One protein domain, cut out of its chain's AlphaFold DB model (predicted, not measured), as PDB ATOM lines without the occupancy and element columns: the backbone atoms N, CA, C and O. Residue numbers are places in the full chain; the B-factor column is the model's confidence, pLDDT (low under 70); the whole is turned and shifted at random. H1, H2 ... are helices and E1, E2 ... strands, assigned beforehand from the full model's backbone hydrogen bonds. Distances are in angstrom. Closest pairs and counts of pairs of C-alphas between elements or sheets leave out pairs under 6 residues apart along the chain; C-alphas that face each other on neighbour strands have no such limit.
ATOM      1  N   ASP A 176     105.437   4.526  80.543       91.62
ATOM      2  CA  ASP A 176     104.584   4.731  81.718       91.62
ATOM      3  C   ASP A 176     105.013   5.921  82.593       91.62
ATOM      4  O   ASP A 176     104.244   6.346  83.453       91.62
ATOM      5  N   GLU A 177     106.187   6.502  82.335       92.81
ATOM      6  CA  GLU A 177     106.654   7.752  82.947       92.81
ATOM      7  C   GLU A 177     106.227   8.997  82.142       92.81
ATOM      8  O   GLU A 177     106.472  10.129  82.561       92.81
ATOM      9  N   VAL A 178     105.582   8.815  80.982       94.38
ATOM     10  CA  VAL A 178     105.077   9.914  80.148       94.38
ATOM     11  C   VAL A 178     103.625  10.231  80.514       94.38
ATOM     12  O   VAL A 178     102.684   9.590  80.043       94.38
ATOM     13  N   ASP A 179     103.437  11.281  81.313       95.50
ATOM     14  CA  ASP A 179     102.112  11.739  81.759       95.50
ATOM     15  C   ASP A 179     101.244  12.322  80.631       95.50
ATOM     16  O   ASP A 179     100.016  12.164  80.619       95.50
ATOM     17  N   ALA A 180     101.865  13.038  79.689       96.94
ATOM     18  CA  ALA A 180     101.168  13.726  78.610       96.94
ATOM     19  C   ALA A 180     102.051  13.934  77.375       96.94
ATOM     20  O   ALA A 180     103.267  14.104  77.480       96.94
ATOM     21  N   VAL A 181     101.417  14.004  76.205       97.31
ATOM     22  CA  VAL A 181     102.048  14.345  74.926       97.31
ATOM     23  C   VAL A 181     101.226  15.416  74.212       97.31
ATOM     24  O   VAL A 181      99.998  15.366  74.217       97.31
ATOM     25  N   VAL A 182     101.898  16.400  73.608       98.12
ATOM     26  CA  VAL A 182     101.259  17.478  72.837       98.12
ATOM     27  C   VAL A 182     101.632  17.324  71.370       98.12
ATOM     28  O   VAL A 182     102.815  17.322  71.036       98.12
ATOM     29  N   ILE A 183     100.633  17.229  70.496       97.81
ATOM     30  CA  ILE A 183     100.828  17.052  69.051       97.81
ATOM     31  C   ILE A 183      99.889  17.944  68.228       97.81
ATOM     32  O   ILE A 183      98.828  18.348  68.716       97.81
ATOM     33  N   PRO A 184     100.237  18.251  66.964       97.62
ATOM     34  CA  PRO A 184      99.283  18.806  66.007       97.62
ATOM     35  C   PRO A 184      98.065  17.888  65.858       97.62
ATOM     36  O   PRO A 184      98.213  16.667  65.770       97.62
ATOM     37  N   HIS A 185      96.863  18.461  65.794       97.94
ATOM     38  CA  HIS A 185      95.624  17.684  65.684       97.94
ATOM     39  C   HIS A 185      95.577  16.811  64.422       97.94
ATOM     40  O   HIS A 185      94.991  15.737  64.434       97.94
ATOM     41  N   THR A 186      96.261  17.215  63.354       96.75
ATOM     42  CA  THR A 186      96.326  16.485  62.080       96.75
ATOM     43  C   THR A 186      97.539  15.547  61.956       96.75
ATOM     44  O   THR A 186      97.854  15.106  60.852       96.75
ATOM     45  N   ALA A 187      98.251  15.241  63.050       96.06
ATOM     46  CA  ALA A 187      99.479  14.430  63.040       96.06
ATOM     47  C   ALA A 187      99.441  13.220  64.002       96.06
ATOM     48  O   ALA A 187     100.462  12.828  64.563       96.06
ATOM     49  N   CYS A 188      98.274  12.600  64.195       96.19
ATOM     50  CA  CYS A 188      98.082  11.552  65.209       96.19
ATOM     51  C   CYS A 188      98.582  10.150  64.802       96.19
ATOM     52  O   CYS A 188      98.546   9.226  65.610       96.19
ATOM     53  N   GLY A 189      99.060   9.970  63.565       94.56
ATOM     54  CA  GLY A 189      99.433   8.660  63.006       94.56
ATOM     55  C   GLY A 189     100.811   8.116  63.404       94.56
ATOM     56  O   GLY A 189     101.183   7.033  62.959       94.56
ATOM     57  N   GLY A 190     101.597   8.849  64.198       93.19
ATOM     58  CA  GLY A 190     102.935   8.411  64.605       93.19
ATOM     59  C   GLY A 190     102.898   7.197  65.540       93.19
ATOM     60  O   GLY A 190     102.055   7.123  66.431       93.19
ATOM     61  N   SER A 191     103.851   6.270  65.397       92.88
ATOM     62  CA  SER A 191     103.910   5.029  66.193       92.88
ATOM     63  C   SER A 191     103.927   5.270  67.707       92.88
ATOM     64  O   SER A 191     103.297   4.523  68.455       92.88
ATOM     65  N   ALA A 192     104.598   6.334  68.159       93.06
ATOM     66  CA  ALA A 192     104.609   6.739  69.561       93.06
ATOM     67  C   ALA A 192     103.200   7.110  70.050       93.06
ATOM     68  O   ALA A 192     102.757   6.615  71.081       93.06
ATOM     69  N   ILE A 193     102.465   7.917  69.282       96.31
ATOM     70  CA  ILE A 193     101.110   8.364  69.630       96.31
ATOM     71  C   ILE A 193     100.130   7.192  69.622       96.31
ATOM     72  O   ILE A 193      99.350   7.039  70.560       96.31
ATOM     73  N   LEU A 194     100.224   6.315  68.620       95.75
ATOM     74  CA  LEU A 194      99.433   5.086  68.569       95.75
ATOM     75  C   LEU A 194      99.699   4.202  69.796       95.75
ATOM     76  O   LEU A 194      98.758   3.693  70.398       95.75
ATOM     77  N   SER A 195     100.958   4.075  70.218       94.62
ATOM     78  CA  SER A 195     101.319   3.307  71.417       94.62
ATOM     79  C   SER A 195     100.778   3.945  72.702       94.62
ATOM     80  O   SER A 195     100.251   3.239  73.559       94.62
ATOM     81  N   PHE A 196     100.852   5.275  72.828       95.94
ATOM     82  CA  PHE A 196     100.327   6.003  73.988       95.94
ATOM     83  C   PHE A 196      98.800   5.991  74.078       95.94
ATOM     84  O   PHE A 196      98.266   6.044  75.183       95.94
ATOM     85  N   SER A 197      98.094   5.877  72.950       93.62
ATOM     86  CA  SER A 197      96.625   5.902  72.926       93.62
ATOM     87  C   SER A 197      95.955   4.758  73.687       93.62
ATOM     88  O   SER A 197      94.808   4.892  74.099       93.62
ATOM     89  N   GLY A 198      96.667   3.647  73.904       86.69
ATOM     90  CA  GLY A 198      96.193   2.527  74.720       86.69
ATOM     91  C   GLY A 198      96.580   2.606  76.201       86.69
ATOM     92  O   GLY A 198      96.287   1.673  76.945       86.69
ATOM     93  N   GLY A 199      97.290   3.658  76.622       88.81
ATOM     94  CA  GLY A 199      97.835   3.812  77.972       88.81
ATOM     95  C   GLY A 199      97.165   4.914  78.795       88.81
ATOM     96  O   GLY A 199      96.109   5.432  78.452       88.81
ATOM     97  N   ASN A 200      97.816   5.293  79.898       91.12
ATOM     98  CA  ASN A 200      97.359   6.370  80.790       91.12
ATOM     99  C   ASN A 200      97.872   7.765  80.378       91.12
ATOM    100  O   ASN A 200      97.614   8.752  81.073       91.12
ATOM    101  N   THR A 201      98.619   7.853  79.276       95.94
ATOM    102  CA  THR A 201      99.206   9.099  78.780       95.94
ATOM    103  C   THR A 201      98.127   9.997  78.193       95.94
ATOM    104  O   THR A 201      97.381   9.608  77.295       95.94
ATOM    105  N   ARG A 202      98.065  11.245  78.656       96.00
ATOM    106  CA  ARG A 202      97.121  12.237  78.132       96.00
ATOM    107  C   ARG A 202      97.604  12.764  76.787       96.00
ATOM    108  O   ARG A 202      98.606  13.470  76.717       96.00
ATOM    109  N   ILE A 203      96.867  12.465  75.726       97.88
ATOM    110  CA  ILE A 203      97.152  12.996  74.393       97.88
ATOM    111  C   ILE A 203      96.420  14.329  74.236       97.88
ATOM    112  O   ILE A 203      95.192  14.383  74.285       97.88
ATOM    113  N   ILE A 204      97.175  15.412  74.061       98.31
ATOM    114  CA  ILE A 204      96.663  16.769  73.859       98.31
ATOM    115  C   ILE A 204      96.886  17.147  72.396       98.31
ATOM    116  O   ILE A 204      98.019  17.151  71.913       98.31
ATOM    117  N   THR A 205      95.809  17.476  71.688       98.19
ATOM    118  CA  THR A 205      95.856  17.811  70.259       98.19
ATOM    119  C   THR A 205      95.592  19.294  70.028       98.19
ATOM    120  O   THR A 205      94.668  19.855  70.607       98.19
ATOM    121  N   VAL A 206      96.406  19.942  69.189       98.56
ATOM    122  CA  VAL A 206      96.347  21.395  68.929       98.56
ATOM    123  C   VAL A 206      95.821  21.664  67.521       98.56
ATOM    124  O   VAL A 206      96.447  21.236  66.550       98.56
ATOM    125  N   LYS A 207      94.684  22.361  67.396       98.06
ATOM    126  CA  LYS A 207      94.017  22.616  66.101       98.06
ATOM    127  C   LYS A 207      94.719  23.656  65.232       98.06
ATOM    128  O   LYS A 207      94.753  23.491  64.018       98.06
ATOM    129  N   ASP A 208      95.293  24.691  65.837       96.56
ATOM    130  CA  ASP A 208      95.880  25.823  65.108       96.56
ATOM    131  C   ASP A 208      97.222  25.471  64.439       96.56
ATOM    132  O   ASP A 208      97.753  26.263  63.662       96.56
ATOM    133  N   ASN A 209      97.780  24.283  64.714       93.12
ATOM    134  CA  ASN A 209      98.900  23.730  63.960       93.12
ATOM    135  C   ASN A 209      98.397  22.608  63.047       93.12
ATOM    136  O   ASN A 209      98.159  21.487  63.497       93.12
ATOM    137  N   THR A 210      98.219  22.932  61.772       91.69
ATOM    138  CA  THR A 210      97.783  21.981  60.748       91.69
ATOM    139  C   THR A 210      98.983  21.433  59.985       91.69
ATOM    140  O   THR A 210     100.022  22.079  59.866       91.69
ATOM    141  N   THR A 211      98.856  20.206  59.492       93.38
ATOM    142  CA  THR A 211      99.931  19.465  58.825       93.38
ATOM    143  C   THR A 211      99.401  18.790  57.563       93.38
ATOM    144  O   THR A 211      98.232  18.403  57.506       93.38
ATOM    145  N   ALA A 212     100.278  18.567  56.581       91.81
ATOM    146  CA  ALA A 212      99.941  17.850  55.345       91.81
ATOM    147  C   ALA A 212      99.573  16.365  55.563       91.81
ATOM    148  O   ALA A 212      99.024  15.717  54.680       91.81
ATOM    149  N   LEU A 213      99.852  15.800  56.746       91.38
ATOM    150  CA  LEU A 213      99.526  14.404  57.064       91.38
ATOM    151  C   LEU A 213      98.013  14.163  57.155       91.38
ATOM    152  O   LEU A 213      97.545  13.102  56.755       91.38
ATOM    153  N   ASN A 214      97.264  15.137  57.687       92.69
ATOM    154  CA  ASN A 214      95.810  15.076  57.857       92.69
ATOM    155  C   ASN A 214      95.286  13.800  58.557       92.69
ATOM    156  O   ASN A 214      94.243  13.256  58.197       92.69
ATOM    157  N   VAL A 215      96.007  13.316  59.573       95.19
ATOM    158  CA  VAL A 215      95.599  12.166  60.396       95.19
ATOM    159  C   VAL A 215      95.070  12.663  61.739       95.19
ATOM    160  O   VAL A 215      95.859  13.050  62.606       95.19
ATOM    161  N   THR A 216      93.746  12.659  61.914       96.88
ATOM    162  CA  THR A 216      93.079  13.188  63.119       96.88
ATOM    163  C   THR A 216      92.776  12.104  64.164       96.88
ATOM    164  O   THR A 216      92.753  10.916  63.827       96.88
ATOM    165  N   PRO A 217      92.519  12.474  65.436       96.94
ATOM    166  CA  PRO A 217      92.090  11.531  66.465       96.94
ATOM    167  C   PRO A 217      90.814  10.777  66.099       96.94
ATOM    168  O   PRO A 217      90.729   9.575  66.321       96.94
ATOM    169  N   GLU A 218      89.837  11.460  65.497       96.00
ATOM    170  CA  GLU A 218      88.537  10.885  65.134       96.00
ATOM    171  C   GLU A 218      88.694   9.803  64.067       96.00
ATOM    172  O   GLU A 218      88.061   8.754  64.159       96.00
ATOM    173  N   TYR A 219      89.584  10.030  63.093       95.06
ATOM    174  CA  TYR A 219      89.921   9.037  62.076       95.06
ATOM    175  C   TYR A 219      90.513   7.757  62.689       95.06
ATOM    176  O   TYR A 219      90.293   6.661  62.177       95.06
ATOM    177  N   LEU A 220      91.238   7.890  63.804       96.12
ATOM    178  CA  LEU A 220      91.880   6.783  64.513       96.12
ATOM    179  C   LEU A 220      91.036   6.207  65.664       96.12
ATOM    180  O   LEU A 220      91.458   5.232  66.281       96.12
ATOM    181  N   GLY A 221      89.874   6.792  65.978       95.06
ATOM    182  CA  GLY A 221      89.084   6.419  67.158       95.06
ATOM    183  C   GLY A 221      89.801   6.692  68.488       95.06
ATOM    184  O   GLY A 221      89.592   5.969  69.458       95.06
ATOM    185  N   MET A 222      90.673   7.702  68.523       95.25
ATOM    186  CA  MET A 222      91.537   8.033  69.656       95.25
ATOM    187  C   MET A 222      90.896   9.090  70.557       95.25
ATOM    188  O   MET A 222      90.499  10.159  70.090       95.25
ATOM    189  N   GLU A 223      90.847   8.830  71.865       94.62
ATOM    190  CA  GLU A 223      90.429   9.833  72.845       94.62
ATOM    191  C   GLU A 223      91.570  10.827  73.101       94.62
ATOM    192  O   GLU A 223      92.689  10.441  73.442       94.62
ATOM    193  N   THR A 224      91.300  12.122  72.918       96.69
ATOM    194  CA  THR A 224      92.293  13.185  73.131       96.69
ATOM    195  C   THR A 224      91.666  14.409  73.787       96.69
ATOM    196  O   THR A 224      90.464  14.656  73.682       96.69
ATOM    197  N   ILE A 225      92.498  15.218  74.441       96.75
ATOM    198  CA  ILE A 225      92.131  16.558  74.894       96.75
ATOM    199  C   ILE A 225      92.455  17.528  73.762       96.75
ATOM    200  O   ILE A 225      93.603  17.933  73.582       96.75
ATOM    201  N   THR A 226      91.446  17.911  72.991       97.00
ATOM    202  CA  THR A 226      91.637  18.866  71.897       97.00
ATOM    203  C   THR A 226      91.552  20.309  72.388       97.00
ATOM    204  O   THR A 226      90.591  20.696  73.054       97.00
ATOM    205  N   VAL A 227      92.542  21.113  72.009       97.38
ATOM    206  CA  VAL A 227      92.643  22.552  72.274       97.38
ATOM    207  C   VAL A 227      92.891  23.312  70.971       97.38
ATOM    208  O   VAL A 227      93.290  22.721  69.964       97.38
ATOM    209  N   ASN A 228      92.659  24.624  70.958       97.56
ATOM    210  CA  ASN A 228      92.894  25.425  69.756       97.56
ATOM    211  C   ASN A 228      94.382  25.737  69.596       97.56
ATOM    212  O   ASN A 228      94.962  25.441  68.559       97.56
ATOM    213  N   SER A 229      95.036  26.217  70.655       98.06
ATOM    214  CA  SER A 229      96.409  26.730  70.581       98.06
ATOM    215  C   SER A 229      97.386  26.013  71.517       98.06
ATOM    216  O   SER A 229      97.007  25.399  72.516       98.06
ATOM    217  N   TYR A 230      98.687  26.153  71.248       97.94
ATOM    218  CA  TYR A 230      99.732  25.685  72.166       97.94
ATOM    219  C   TYR A 230      99.677  26.379  73.534       97.94
ATOM    220  O   TYR A 230     100.047  25.778  74.538       97.94
ATOM    221  N   LEU A 231      99.172  27.616  73.600       97.69
ATOM    222  CA  LEU A 231      98.972  28.315  74.869       97.69
ATOM    223  C   LEU A 231      97.882  27.640  75.716       97.69
ATOM    224  O   LEU A 231      98.044  27.489  76.925       97.69
ATOM    225  N   GLU A 232      96.804  27.174  75.087       96.94
ATOM    226  CA  GLU A 232      95.782  26.370  75.764       96.94
ATOM    227  C   GLU A 232      96.331  25.000  76.188       96.94
ATOM    228  O   GLU A 232      96.058  24.555  77.305       96.94
ATOM    229  N   ALA A 233      97.164  24.361  75.354       98.00
ATOM    230  CA  ALA A 233      97.831  23.105  75.712       98.00
ATOM    231  C   ALA A 233      98.680  23.255  76.988       98.00
ATOM    232  O   ALA A 233      98.637  22.389  77.861       98.00
ATOM    233  N   LEU A 234      99.390  24.380  77.148       97.50
ATOM    234  CA  LEU A 234     100.107  24.699  78.390       97.50
ATOM    235  C   LEU A 234      99.159  24.780  79.595       97.50
ATOM    236  O   LEU A 234      99.490  24.268  80.662       97.50
ATOM    237  N   GLY A 235      97.973  25.370  79.432       96.62
ATOM    238  CA  GLY A 235      96.946  25.411  80.477       96.62
ATOM    239  C   GLY A 235      96.491  24.016  80.913       96.62
ATOM    240  O   GLY A 235      96.410  23.744  82.113       96.62
ATOM    241  N   VAL A 236      96.278  23.108  79.955       97.56
ATOM    242  CA  VAL A 236      95.950  21.699  80.233       97.56
ATOM    243  C   VAL A 236      97.078  21.017  81.008       97.56
ATOM    244  O   VAL A 236      96.813  20.360  82.014       97.56
ATOM    245  N   LEU A 237      98.335  21.207  80.593       97.69
ATOM    246  CA  LEU A 237      99.496  20.634  81.283       97.69
ATOM    247  C   LEU A 237      99.633  21.157  82.720       97.69
ATOM    248  O   LEU A 237      99.905  20.380  83.635       97.69
ATOM    249  N   VAL A 238      99.418  22.457  82.941       97.44
ATOM    250  CA  VAL A 238      99.470  23.067  84.280       97.44
ATOM    251  C   VAL A 238      98.354  22.531  85.176       97.44
ATOM    252  O   VAL A 238      98.630  22.146  86.313       97.44
ATOM    253  N   ALA A 239      97.116  22.463  84.676       96.50
ATOM    254  CA  ALA A 239      95.991  21.901  85.421       96.50
ATOM    255  C   ALA A 239      96.250  20.433  85.779       96.50
ATOM    256  O   ALA A 239      96.117  20.042  86.940       96.50
ATOM    257  N   HIS A 240      96.725  19.652  84.808       95.31
ATOM    258  CA  HIS A 240      97.060  18.255  85.017       95.31
ATOM    259  C   HIS A 240      98.144  18.077  86.092       95.31
ATOM    260  O   HIS A 240      97.934  17.318  87.039       95.31
ATOM    261  N   LYS A 241      99.249  18.829  86.003       96.19
ATOM    262  CA  LYS A 241     100.337  18.805  86.993       96.19
ATOM    263  C   LYS A 241      99.869  19.201  88.398       96.19
ATOM    264  O   LYS A 241     100.413  18.713  89.383       96.19
ATOM    265  N   ALA A 242      98.873  20.078  88.499       96.62
ATOM    266  CA  ALA A 242      98.287  20.510  89.766       96.62
ATOM    267  C   ALA A 242      97.205  19.554  90.315       96.62
ATOM    268  O   ALA A 242      96.663  19.815  91.387       96.62
ATOM    269  N   GLY A 243      96.863  18.474  89.601       95.50
ATOM    270  CA  GLY A 243      95.767  17.573  89.978       95.50
ATOM    271  C   GLY A 243      94.374  18.193  89.805       95.50
ATOM    272  O   GLY A 243      93.419  17.765  90.452       95.50
ATOM    273  N   ILE A 244      94.250  19.214  88.956       95.25
ATOM    274  CA  ILE A 244      93.012  19.949  88.698       95.25
ATOM    275  C   ILE A 244      92.363  19.393  87.424       95.25
ATOM    276  O   ILE A 244      93.004  19.313  86.376       95.25
TER     277      ILE A 244
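Overview. This is residues 176 to 244 of the 261 residues of an uncharacterized protein of Crocosphaera watsonii WH 0005 (UniProt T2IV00). A small three-stranded parallel sheet has one longer helix, H3, packed along one of its faces, while the short helix H1 only grazes the sheet and the very short H2 lies off it. Residues 207 to 216 make a wide loop, and the greatest C-alpha distance runs from this loop, at Ala 212, to Gly 243 just after H3. The printed part has 69 residues, with E1, H1, E2, H2, E3 and H3 along it; the sheet order is E1, E2, E3, and the class is mixed, helices and strands. It is compact, with a radius of gyration of the C-alphas of 11.5 A and spans of 34 by 25 by 16 A.

Along the chain. E1, residues 180 to 184, begins at C-alpha (101.168, 13.726, 78.610) and is 13.7 A long. H1 is residues 191 to 196, 8.6 A. E2, residues 202 to 206, is 13.0 A. H2 is residues 217 to 220, 5.1 A, and E3 residues 225 to 227, 6.6 A. H3, residues 230 to 241, is 16.4 A and ends at C-alpha (100.337, 18.805, 86.993).

Arrangement. E1 and E2 are parallel at 23 degrees, with N 204 and O 181 2.8 A apart. E2 and E3 are parallel at 23 degrees, with N 227 and O 205 2.8 A apart. E1, H1, E2 and E2, H2, E3 are strand-helix-strand units, parallel neighbour strands with a helix between, each with a right-handed crossover. H3 on one face makes two layers, a helix over a sheet: its height over the sheet is 8.7 A, and it runs along the strands, at 11 degrees to E2 on the local plane. It lies over E2 and, only just, with 3 C-alphas, over E3; Val 227 and Ala 233 are the closest C-alphas of E3 and H3, 6.2 A. H1 only grazes the sheet with residues 192 to 196; its closest C-alphas with E2 are Phe 196 and Ile 203, 7.7 A. H2 is not on the sheet, but only just, with 4 pairs of C-alphas within 10 A. Every O i to N i+4 pair is within hydrogen-bond range in H1 and H3; H2 is too short for one.

Size, cuts and confidence. The C-alphas of Ala 212 and Gly 243, the two farthest apart, are 34.9 A apart. The printed part has no cut and no long link. Mean pLDDT of the printed part is 95.6, and no printed residue is under 70.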